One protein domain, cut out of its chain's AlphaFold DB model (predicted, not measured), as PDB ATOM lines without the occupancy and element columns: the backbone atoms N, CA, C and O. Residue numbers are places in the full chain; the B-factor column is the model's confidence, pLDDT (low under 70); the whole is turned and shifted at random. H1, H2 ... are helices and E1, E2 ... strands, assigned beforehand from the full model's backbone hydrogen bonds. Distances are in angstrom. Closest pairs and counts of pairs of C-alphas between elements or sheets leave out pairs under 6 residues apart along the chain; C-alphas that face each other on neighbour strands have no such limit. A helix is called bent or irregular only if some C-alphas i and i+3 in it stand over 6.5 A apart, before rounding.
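What this domain is: This is residues 196 to 270 of the 281 residues of the protein "GLTSCR1 domain-containing protein" of Exidia glandulosa HHB12029 (UniProt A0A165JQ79). A small, strongly twisted sheet of three strands has the short helix H1 beside it, and the longer helix H2 runs back alongside H1, only grazing the sheet. A long loop, residues 210 to 229, swings out from H1 before E2; it and the E2-E3 turn mark the two ends of the longest axis. The printed part has 75 residues, in the order E1, H1, E2, E3, H2; the sheet is E1, E3, E2, antiparallel, and the class is mixed, helices and strands. It is compact, with a radius of gyration of the C-alphas of 12.7 A and spans of 41 by 28 by 19 A.

How they stand to each other: Inner strand E3, residues 243 to 249, has edge strand E1, residues 196 to 200, as an antiparallel neighbour at 149 degrees; N 199 and O 245 are 3.0 A apart, within hydrogen-bond range. E2, residues 230 to 237, is the other edge strand and forms a hairpin with E3, antiparallel at 159 degrees, with N 246 and O 234 at 2.9 A; E2 bends by 57 degrees at residue 233. Residues 215 to 216 pair, parallel, with residues 231 to 232 of E2. E1, H1 and E2 form a split strand-helix-strand unit, two strands running the same way with E3 between them, and its crossover is right-handed. H1, residues 201 to 209, is at the sheet's level, but only just, with a height over the sheet of 3.8 A; its closest C-alphas to E3 are those of Ala 201 and Thr 244, 5.2 A. H1 is irregular: C-alphas 202 and 205 are 7.2 A apart. H2, residues 256 to 269, is close to H1 but not clearly touching, the closest C-alphas being those of Leu 207 and Leu 262, 7.9 A, at a shallow tilt of 26 degrees, opposite ways. In H2 every O i to N i+4 pair is within hydrogen-bond range; in H1, 3 of 5 are.

Where its parts are: E1 begins at C-alpha 196 (25.590, 12.470, -20.218) and measures 13.7 A; H1 measures 14.1 A, E2 20.2 A and E3 18.8 A. H2, 20.4 A, ends at C-alpha 269 (10.945, 6.819, -19.201).

The domain as a whole: The C-alphas of Gly 224 and Asp 240, the two farthest apart, are 40.9 A apart. The printed part has no cut; the link from H1 to E2 is long, and no printed residue is under 70 in pLDDT.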
ATOM      1  N   PRO A 196      26.482  11.827 -19.266       89.31
ATOM      2  CA  PRO A 196      25.590  12.470 -20.218       89.31
ATOM      3  C   PRO A 196      24.225  11.773 -20.214       89.31
ATOM      4  O   PRO A 196      24.135  10.551 -20.337       89.31
ATOM      5  N   VAL A 197      23.151  12.550 -20.100       89.69
ATOM      6  CA  VAL A 197      21.766  12.074 -20.169       89.69
ATOM      7  C   VAL A 197      20.938  12.962 -21.096       89.69
ATOM      8  O   VAL A 197      21.131  14.175 -21.168       89.69
ATOM      9  N   GLN A 198      19.991  12.349 -21.803       90.19
ATOM     10  CA  GLN A 198      19.045  13.050 -22.665       90.19
ATOM     11  C   GLN A 198      17.636  12.884 -22.110       90.19
ATOM     12  O   GLN A 198      17.163  11.762 -21.934       90.19
ATOM     13  N   LEU A 199      16.967  13.999 -21.817       89.81
ATOM     14  CA  LEU A 199      15.645  14.006 -21.192       89.81
ATOM     15  C   LEU A 199      14.674  14.887 -21.981       89.81
ATOM     16  O   LEU A 199      15.052  15.970 -22.411       89.81
ATOM     17  N   PRO A 200      13.404  14.496 -22.156       90.75
ATOM     18  CA  PRO A 200      12.389  15.381 -22.726       90.75
ATOM     19  C   PRO A 200      12.279  16.713 -21.964       90.75
ATOM     20  O   PRO A 200      12.192  16.717 -20.736       90.75
ATOM     21  N   ALA A 201      12.189  17.839 -22.679       88.62
ATOM     22  CA  ALA A 201      12.156  19.179 -22.082       88.62
ATOM     23  C   ALA A 201      10.986  19.392 -21.105       88.62
ATOM     24  O   ALA A 201      11.109  20.122 -20.123       88.62
ATOM     25  N   ARG A 202       9.874  18.672 -21.307       90.31
ATOM     26  CA  ARG A 202       8.712  18.647 -20.399       90.31
ATOM     27  C   ARG A 202       9.030  18.188 -18.969       90.31
ATOM     28  O   ARG A 202       8.213  18.391 -18.081       90.31
ATOM     29  N   LEU A 203      10.181  17.550 -18.743       89.88
ATOM     30  CA  LEU A 203      10.599  17.051 -17.429       89.88
ATOM     31  C   LEU A 203      11.405  18.074 -16.622       89.88
ATOM     32  O   LEU A 203      11.710  17.813 -15.462       89.88
ATOM     33  N   LEU A 204      11.718  19.244 -17.190       88.75
ATOM     34  CA  LEU A 204      12.466  20.298 -16.500       88.75
ATOM     35  C   LEU A 204      11.786  20.736 -15.184       88.75
ATOM     36  O   LEU A 204      12.470  20.738 -14.163       88.75
ATOM     37  N   PRO A 205      10.460  20.983 -15.119       90.25
ATOM     38  CA  PRO A 205       9.802  21.333 -13.855       90.25
ATOM     39  C   PRO A 205       9.920  20.236 -12.788       90.25
ATOM     40  O   PRO A 205      10.020  20.535 -11.601       90.25
ATOM     41  N   VAL A 206       9.947  18.967 -13.209       90.56
ATOM     42  CA  VAL A 206      10.105  17.820 -12.307       90.56
ATOM     43  C   VAL A 206      11.534  17.760 -11.764       90.56
ATOM     44  O   VAL A 206      11.712  17.561 -10.568       90.56
ATOM     45  N   LEU A 207      12.548  17.993 -12.606       88.31
ATOM     46  CA  LEU A 207      13.950  18.087 -12.174       88.31
ATOM     47  C   LEU A 207      14.148  19.208 -11.149       88.31
ATOM     48  O   LEU A 207      14.711  18.962 -10.080       88.31
ATOM     49  N   THR A 208      13.601  20.394 -11.423       89.44
ATOM     50  CA  THR A 208      13.641  21.527 -10.492       89.44
ATOM     51  C   THR A 208      12.910  21.204  -9.187       89.44
ATOM     52  O   THR A 208      13.420  21.511  -8.113       89.44
ATOM     53  N   GLY A 209      11.762  20.519  -9.253       89.19
ATOM     54  CA  GLY A 209      11.025  20.046  -8.075       89.19
ATOM     55  C   GLY A 209      11.792  19.020  -7.229       89.19
ATOM     56  O   GLY A 209      11.601  18.964  -6.019       89.19
ATOM     57  N   MET A 210      12.706  18.256  -7.836       88.00
ATOM     58  CA  MET A 210      13.639  17.360  -7.134       88.00
ATOM     59  C   MET A 210      14.888  18.087  -6.601       88.00
ATOM     60  O   MET A 210      15.792  17.452  -6.061       88.00
ATOM     61  N   GLY A 211      14.970  19.412  -6.760       86.75
ATOM     62  CA  GLY A 211      16.121  20.219  -6.355       86.75
ATOM     63  C   GLY A 211      17.332  20.094  -7.283       86.75
ATOM     64  O   GLY A 211      18.424  20.514  -6.908       86.75
ATOM     65  N   ILE A 212      17.165  19.522  -8.480       88.62
ATOM     66  CA  ILE A 212      18.207  19.450  -9.508       88.62
ATOM     67  C   ILE A 212      17.946  20.579 -10.502       88.62
ATOM     68  O   ILE A 212      17.126  20.443 -11.410       88.62
ATOM     69  N   VAL A 213      18.634  21.705 -10.327       90.31
ATOM     70  CA  VAL A 213      18.499  22.864 -11.218       90.31
ATOM     71  C   VAL A 213      19.539  22.759 -12.338       90.31
ATOM     72  O   VAL A 213      20.734  22.844 -12.046       90.31
ATOM     73  N   PRO A 214      19.134  22.552 -13.605       88.25
ATOM     74  CA  PRO A 214      20.071  22.546 -14.720       88.25
ATOM     75  C   PRO A 214      20.595  23.965 -14.971       88.25
ATOM     76  O   PRO A 214      19.818  24.892 -15.200       88.25
ATOM     77  N   VAL A 215      21.917  24.132 -14.944       89.75
ATOM     78  CA  VAL A 215      22.583  25.402 -15.271       89.75
ATOM     79  C   VAL A 215      23.110  25.329 -16.699       89.75
ATOM     80  O   VAL A 215      23.789  24.371 -17.060       89.75
ATOM     81  N   LEU A 216      22.806  26.330 -17.528       87.19
ATOM     82  CA  LEU A 216      23.338  26.408 -18.891       87.19
ATOM     83  C   LEU A 216      24.868  26.423 -18.873       87.19
ATOM     84  O   LEU A 216      25.463  27.153 -18.085       87.19
ATOM     85  N   GLN A 217      25.495  25.683 -19.788       84.81
ATOM     86  CA  GLN A 217      26.955  25.641 -19.911       84.81
ATOM     87  C   GLN A 217      27.573  27.043 -20.083       84.81
ATOM     88  O   GLN A 217      28.665  27.302 -19.589       84.81
ATOM     89  N   ALA A 218      26.855  27.971 -20.723       84.38
ATOM     90  CA  ALA A 218      27.278  29.365 -20.872       84.38
ATOM     91  C   ALA A 218      27.374  30.141 -19.540       84.38
ATOM     92  O   ALA A 218      28.092  31.131 -19.469       84.38
ATOM     93  N   ASN A 219      26.678  29.684 -18.496       86.12
ATOM     94  CA  ASN A 219      26.596  30.325 -17.180       86.12
ATOM     95  C   ASN A 219      27.375  29.545 -16.107       86.12
ATOM     96  O   ASN A 219      27.087  29.670 -14.916       86.12
ATOM     97  N   LEU A 220      28.306  28.682 -16.518       83.44
ATOM     98  CA  LEU A 220      29.122  27.916 -15.586       83.44
ATOM     99  C   LEU A 220      30.078  28.834 -14.811       83.44
ATOM    100  O   LEU A 220      30.719  29.693 -15.422       83.44
ATOM    101  N   PRO A 221      30.223  28.627 -13.492       83.62
ATOM    102  CA  PRO A 221      31.246  29.314 -12.726       83.62
ATOM    103  C   PRO A 221      32.656  28.885 -13.192       83.62
ATOM    104  O   PRO A 221      32.835  27.764 -13.685       83.62
ATOM    105  N   PRO A 222      33.668  29.766 -13.074       82.75
ATOM    106  CA  PRO A 222      35.041  29.476 -13.484       82.75
ATOM    107  C   PRO A 222      35.649  28.317 -12.676       82.75
ATOM    108  O   PRO A 222      35.193  27.989 -11.586       82.75
ATOM    109  N   ALA A 223      36.724  27.710 -13.194       73.31
ATOM    110  CA  ALA A 223      37.303  26.438 -12.724       73.31
ATOM    111  C   ALA A 223      37.810  26.382 -11.258       73.31
ATOM    112  O   ALA A 223      38.352  25.358 -10.851       73.31
ATOM    113  N   GLY A 224      37.648  27.448 -10.466       76.44
ATOM    114  CA  GLY A 224      37.964  27.498  -9.033       76.44
ATOM    115  C   GLY A 224      36.746  27.519  -8.100       76.44
ATOM    116  O   GLY A 224      36.918  27.471  -6.885       76.44
ATOM    117  N   GLU A 225      35.529  27.595  -8.637       82.38
ATOM    118  CA  GLU A 225      34.279  27.671  -7.873       82.38
ATOM    119  C   GLU A 225      33.503  26.338  -7.903       82.38
ATOM    120  O   GLU A 225      33.724  25.510  -8.795       82.38
ATOM    121  N   PRO A 226      32.601  26.085  -6.930       80.75
ATOM    122  CA  PRO A 226      31.834  24.845  -6.883       80.75
ATOM    123  C   PRO A 226      30.972  24.689  -8.141       80.75
ATOM    124  O   PRO A 226      30.073  25.488  -8.407       80.75
ATOM    125  N   GLN A 227      31.237  23.635  -8.914       82.25
ATOM    126  CA  GLN A 227      30.458  23.340 -10.112       82.25
ATOM    127  C   GLN A 227      29.043  22.869  -9.745       82.25
ATOM    128  O   GLN A 227      28.862  22.154  -8.755       82.25
ATOM    129  N   PRO A 228      28.024  23.218 -10.547       84.50
ATOM    130  CA  PRO A 228      26.678  22.708 -10.347       84.50
ATOM    131  C   PRO A 228      26.609  21.201 -10.631       84.50
ATOM    132  O   PRO A 228      27.326  20.656 -11.473       84.50
ATOM    133  N   ALA A 229      25.690  20.519  -9.948       84.69
ATOM    134  CA  ALA A 229      25.487  19.080 -10.107       84.69
ATOM    135  C   ALA A 229      24.894  18.693 -11.478       84.69
ATOM    136  O   ALA A 229      25.044  17.550 -11.912       84.69
ATOM    137  N   CYS A 230      24.220  19.627 -12.156       89.19
ATOM    138  CA  CYS A 230      23.565  19.412 -13.444       89.19
ATOM    139  C   CYS A 230      23.869  20.571 -14.395       89.19
ATOM    140  O   CYS A 230      23.554  21.727 -14.102       89.19
ATOM    141  N   VAL A 231      24.460  20.251 -15.543       90.75
ATOM    142  CA  VAL A 231      24.831  21.215 -16.579       90.75
ATOM    143  C   VAL A 231      24.031  20.929 -17.839       90.75
ATOM    144  O   VAL A 231      23.970  19.798 -18.310       90.75
ATOM    145  N   GLN A 232      23.421  21.962 -18.405       91.25
ATOM    146  CA  GLN A 232      22.694  21.887 -19.661       91.25
ATOM    147  C   GLN A 232      23.606  22.273 -20.821       91.25
ATOM    148  O   GLN A 232      24.051  23.417 -20.922       91.25
ATOM    149  N   LEU A 233      23.839  21.313 -21.716       88.12
ATOM    150  CA  LEU A 233      24.645  21.489 -22.922       88.12
ATOM    151  C   LEU A 233      23.833  22.129 -24.052       88.12
ATOM    152  O   LEU A 233      24.349  22.934 -24.819       88.12
ATOM    153  N   GLY A 234      22.549  21.779 -24.162       86.75
ATOM    154  CA  GLY A 234      21.688  22.322 -25.207       86.75
ATOM    155  C   GLY A 234      20.311  21.679 -25.273       86.75
ATOM    156  O   GLY A 234      20.003  20.724 -24.556       86.75
ATOM    157  N   THR A 235      19.476  22.224 -26.152       86.12
ATOM    158  CA  THR A 235      18.142  21.708 -26.468       86.12
ATOM    159  C   THR A 235      18.106  21.271 -27.927       86.12
ATOM    160  O   THR A 235      18.414  22.074 -28.804       86.12
ATOM    161  N   VAL A 236      17.715  20.028 -28.196       88.25
ATOM    162  CA  VAL A 236      17.549  19.491 -29.550       88.25
ATOM    163  C   VAL A 236      16.062  19.286 -29.815       88.25
ATOM    164  O   VAL A 236      15.391  18.541 -29.099       88.25
ATOM    165  N   THR A 237      15.532  19.966 -30.826       86.81
ATOM    166  CA  THR A 237      14.161  19.785 -31.312       86.81
ATOM    167  C   THR A 237      14.116  18.663 -32.341       86.81
ATOM    168  O   THR A 237      14.771  18.729 -33.377       86.81
ATOM    169  N   ASN A 238      13.331  17.628 -32.050       83.81
ATOM    170  CA  ASN A 238      13.108  16.512 -32.961       83.81
ATOM    171  C   ASN A 238      12.072  16.879 -34.032       83.81
ATOM    172  O   ASN A 238      11.250  17.777 -33.832       83.81
ATOM    173  N   ALA A 239      12.069  16.132 -35.140       78.75
ATOM    174  CA  ALA A 239      11.121  16.305 -36.246       78.75
ATOM    175  C   ALA A 239       9.643  16.235 -35.802       78.75
ATOM    176  O   ALA A 239       8.799  16.920 -36.371       78.75
ATOM    177  N   ASP A 240       9.353  15.495 -34.728       79.62
ATOM    178  CA  ASP A 240       8.015  15.342 -34.139       79.62
ATOM    179  C   ASP A 240       7.556  16.559 -33.302       79.62
ATOM    180  O   ASP A 240       6.569  16.486 -32.571       79.62
ATOM    181  N   GLY A 241       8.309  17.666 -33.317       81.56
ATOM    182  CA  GLY A 241       8.037  18.869 -32.520       81.56
ATOM    183  C   GLY A 241       8.363  18.727 -31.027       81.56
ATOM    184  O   GLY A 241       8.146  19.656 -30.248       81.56
ATOM    185  N   THR A 242       8.904  17.584 -30.602       84.31
ATOM    186  CA  THR A 242       9.318  17.352 -29.213       84.31
ATOM    187  C   THR A 242      10.742  17.854 -28.972       84.31
ATOM    188  O   THR A 242      11.666  17.534 -29.715       84.31
ATOM    189  N   ALA A 243      10.938  18.642 -27.912       88.38
ATOM    190  CA  ALA A 243      12.262  19.099 -27.495       88.38
ATOM    191  C   ALA A 243      12.893  18.125 -26.488       88.38
ATOM    192  O   ALA A 243      12.256  17.719 -25.511       88.38
ATOM    193  N   THR A 244      14.159  17.783 -26.705       91.25
ATOM    194  CA  THR A 244      15.004  17.000 -25.796       91.25
ATOM    195  C   THR A 244      16.133  17.873 -25.252       91.25
ATOM    196  O   THR A 244      16.715  18.687 -25.963       91.25
ATOM    197  N   LEU A 245      16.411  17.751 -23.960       89.75
ATOM    198  CA  LEU A 245      17.487  18.420 -23.242       89.75
ATOM    199  C   LEU A 245      18.688  17.483 -23.176       89.75
ATOM    200  O   LEU A 245      18.560  16.360 -22.688       89.75
ATOM    201  N   SER A 246      19.846  17.962 -23.626       91.31
ATOM    202  CA  SER A 246      21.134  17.301 -23.418       91.31
ATOM    203  C   SER A 246      21.764  17.854 -22.141       91.31
ATOM    204  O   SER A 246      22.070  19.049 -22.068       91.31
ATOM    205  N   LEU A 247      21.905  17.004 -21.123       90.62
ATOM    206  CA  LEU A 247      22.396  17.376 -19.797       90.62
ATOM    207  C   LEU A 247      23.597  16.501 -19.413       90.62
ATOM    208  O   LEU A 247      23.647  15.319 -19.749       90.62
ATOM    209  N   THR A 248      24.536  17.054 -18.654       90.88
ATOM    210  CA  THR A 248      25.597  16.303 -17.975       90.88
ATOM    211  C   THR A 248      25.399  16.391 -16.471       90.88
ATOM    212  O   THR A 248      25.213  17.473 -15.911       90.88
ATOM    213  N   ILE A 249      25.395  15.232 -15.812       90.38
ATOM    214  CA  ILE A 249      25.076  15.120 -14.389       90.38
ATOM    215  C   ILE A 249      26.271  14.557 -13.630       90.38
ATOM    216  O   ILE A 249      26.742  13.448 -13.894       90.38
ATOM    217  N   ASN A 250      26.722  15.319 -12.638       89.69
ATOM    218  CA  ASN A 250      27.767  14.930 -11.705       89.69
ATOM    219  C   ASN A 250      27.141  14.221 -10.505       89.69
ATOM    220  O   ASN A 250      26.695  14.857  -9.550       89.69
ATOM    221  N   LEU A 251      27.121  12.886 -10.540       86.62
ATOM    222  CA  LEU A 251      26.539  12.074  -9.463       86.62
ATOM    223  C   LEU A 251      27.217  12.289  -8.103       86.62
ATOM    224  O   LEU A 251      26.563  12.162  -7.076       86.62
ATOM    225  N   SER A 252      28.504  12.644  -8.087       86.69
ATOM    226  CA  SER A 252      29.258  12.928  -6.861       86.69
ATOM    227  C   SER A 252      28.771  14.172  -6.110       86.69
ATOM    228  O   SER A 252      29.017  14.285  -4.914       86.69
ATOM    229  N   LEU A 253      28.090  15.093  -6.799       86.56
ATOM    230  CA  LEU A 253      27.590  16.351  -6.237       86.56
ATOM    231  C   LEU A 253      26.100  16.286  -5.873       86.56
ATOM    232  O   LEU A 253      25.570  17.224  -5.278       86.56
ATOM    233  N   LEU A 254      25.416  15.197  -6.234       86.69
ATOM    234  CA  LEU A 254      24.003  14.990  -5.930       86.69
ATOM    235  C   LEU A 254      23.823  14.409  -4.528       86.69
ATOM    236  O   LEU A 254      24.532  13.496  -4.103       86.69
ATOM    237  N   GLN A 255      22.800  14.886  -3.823       91.44
ATOM    238  CA  GLN A 255      22.394  14.281  -2.560       91.44
ATOM    239  C   GLN A 255      21.765  12.891  -2.797       91.44
ATOM    240  O   GLN A 255      21.132  12.670  -3.835       91.44
ATOM    241  N   PRO A 256      21.834  11.957  -1.827       89.12
ATOM    242  CA  PRO A 256      21.260  10.613  -1.973       89.12
ATOM    243  C   PRO A 256      19.771  10.606  -2.351       89.12
ATOM    244  O   PRO A 256      19.334   9.778  -3.151       89.12
ATOM    245  N   VAL A 257      19.003  11.566  -1.823       90.56
ATOM    246  CA  VAL A 257      17.577  11.741  -2.143       90.56
ATOM    247  C   VAL A 257      17.384  12.091  -3.620       90.56
ATOM    248  O   VAL A 257      16.544  11.492  -4.287       90.56
ATOM    249  N   GLN A 258      18.213  12.994  -4.149       91.25
ATOM    250  CA  GLN A 258      18.168  13.433  -5.545       91.25
ATOM    251  C   GLN A 258      18.579  12.311  -6.506       91.25
ATOM    252  O   GLN A 258      18.009  12.170  -7.586       91.25
ATOM    253  N   MET A 259      19.538  11.470  -6.104       89.75
ATOM    254  CA  MET A 259      19.913  10.286  -6.881       89.75
ATOM    255  C   MET A 259      18.768   9.273  -6.964       89.75
ATOM    256  O   MET A 259      18.482   8.751  -8.042       89.75
ATOM    257  N   SER A 260      18.091   9.005  -5.843       89.56
ATOM    258  CA  SER A 260      16.963   8.069  -5.809       89.56
ATOM    259  C   SER A 260      15.786   8.564  -6.653       89.56
ATOM    260  O   SER A 260      15.211   7.793  -7.425       89.56
ATOM    261  N   SER A 261      15.470   9.859  -6.574       87.75
ATOM    262  CA  SER A 261      14.381  10.459  -7.345       87.75
ATOM    263  C   SER A 261      14.689  10.507  -8.846       87.75
ATOM    264  O   SER A 261      13.826  10.182  -9.663       87.75
ATOM    265  N   LEU A 262      15.935  10.817  -9.226       88.50
ATOM    266  CA  LEU A 262      16.394  10.762 -10.615       88.50
ATOM    267  C   LEU A 262      16.299   9.335 -11.168       88.50
ATOM    268  O   LEU A 262      15.782   9.145 -12.268       88.50
ATOM    269  N   ALA A 263      16.737   8.326 -10.410       89.00
ATOM    270  CA  ALA A 263      16.643   6.929 -10.829       89.00
ATOM    271  C   ALA A 263      15.185   6.494 -11.063       89.00
ATOM    272  O   ALA A 263      14.884   5.841 -12.063       89.00
ATOM    273  N   ALA A 264      14.262   6.904 -10.186       88.19
ATOM    274  CA  ALA A 264      12.833   6.651 -10.364       88.19
ATOM    275  C   ALA A 264      12.279   7.323 -11.636       88.19
ATOM    276  O   ALA A 264      11.526   6.698 -12.386       88.19
ATOM    277  N   LEU A 265      12.695   8.564 -11.916       88.75
ATOM    278  CA  LEU A 265      12.306   9.284 -13.130       88.75
ATOM    279  C   LEU A 265      12.832   8.582 -14.386       88.75
ATOM    280  O   LEU A 265      12.052   8.344 -15.308       88.75
ATOM    281  N   LEU A 266      14.108   8.187 -14.418       87.50
ATOM    282  CA  LEU A 266      14.679   7.460 -15.556       87.50
ATOM    283  C   LEU A 266      13.947   6.137 -15.808       87.50
ATOM    284  O   LEU A 266      13.611   5.837 -16.951       87.50
ATOM    285  N   ASN A 267      13.608   5.394 -14.753       88.31
ATOM    286  CA  ASN A 267      12.836   4.155 -14.880       88.31
ATOM    287  C   ASN A 267      11.426   4.377 -15.443       88.31
ATOM    288  O   ASN A 267      10.911   3.506 -16.138       88.31
ATOM    289  N   SER A 268      10.806   5.535 -15.185       86.75
ATOM    290  CA  SER A 268       9.498   5.882 -15.763       86.75
ATOM    291  C   SER A 268       9.554   6.164 -17.267       86.75
ATOM    292  O   SER A 268       8.540   6.044 -17.954       86.75
ATOM    293  N   LEU A 269      10.734   6.525 -17.783       82.94
ATOM    294  CA  LEU A 269      10.945   6.819 -19.201       82.94
ATOM    295  C   LEU A 269      11.289   5.577 -20.017       82.94
ATOM    296  O   LEU A 269      11.070   5.582 -21.227       82.94
ATOM    297  N   VAL A 270      11.814   4.525 -19.386       83.69
ATOM    298  CA  VAL A 270      12.103   3.265 -20.073       83.69
ATOM    299  C   VAL A 270      10.770   2.567 -20.370       83.69
ATOM    300  O   VAL A 270      10.061   2.192 -19.433       83.69
TER     301      VAL A 270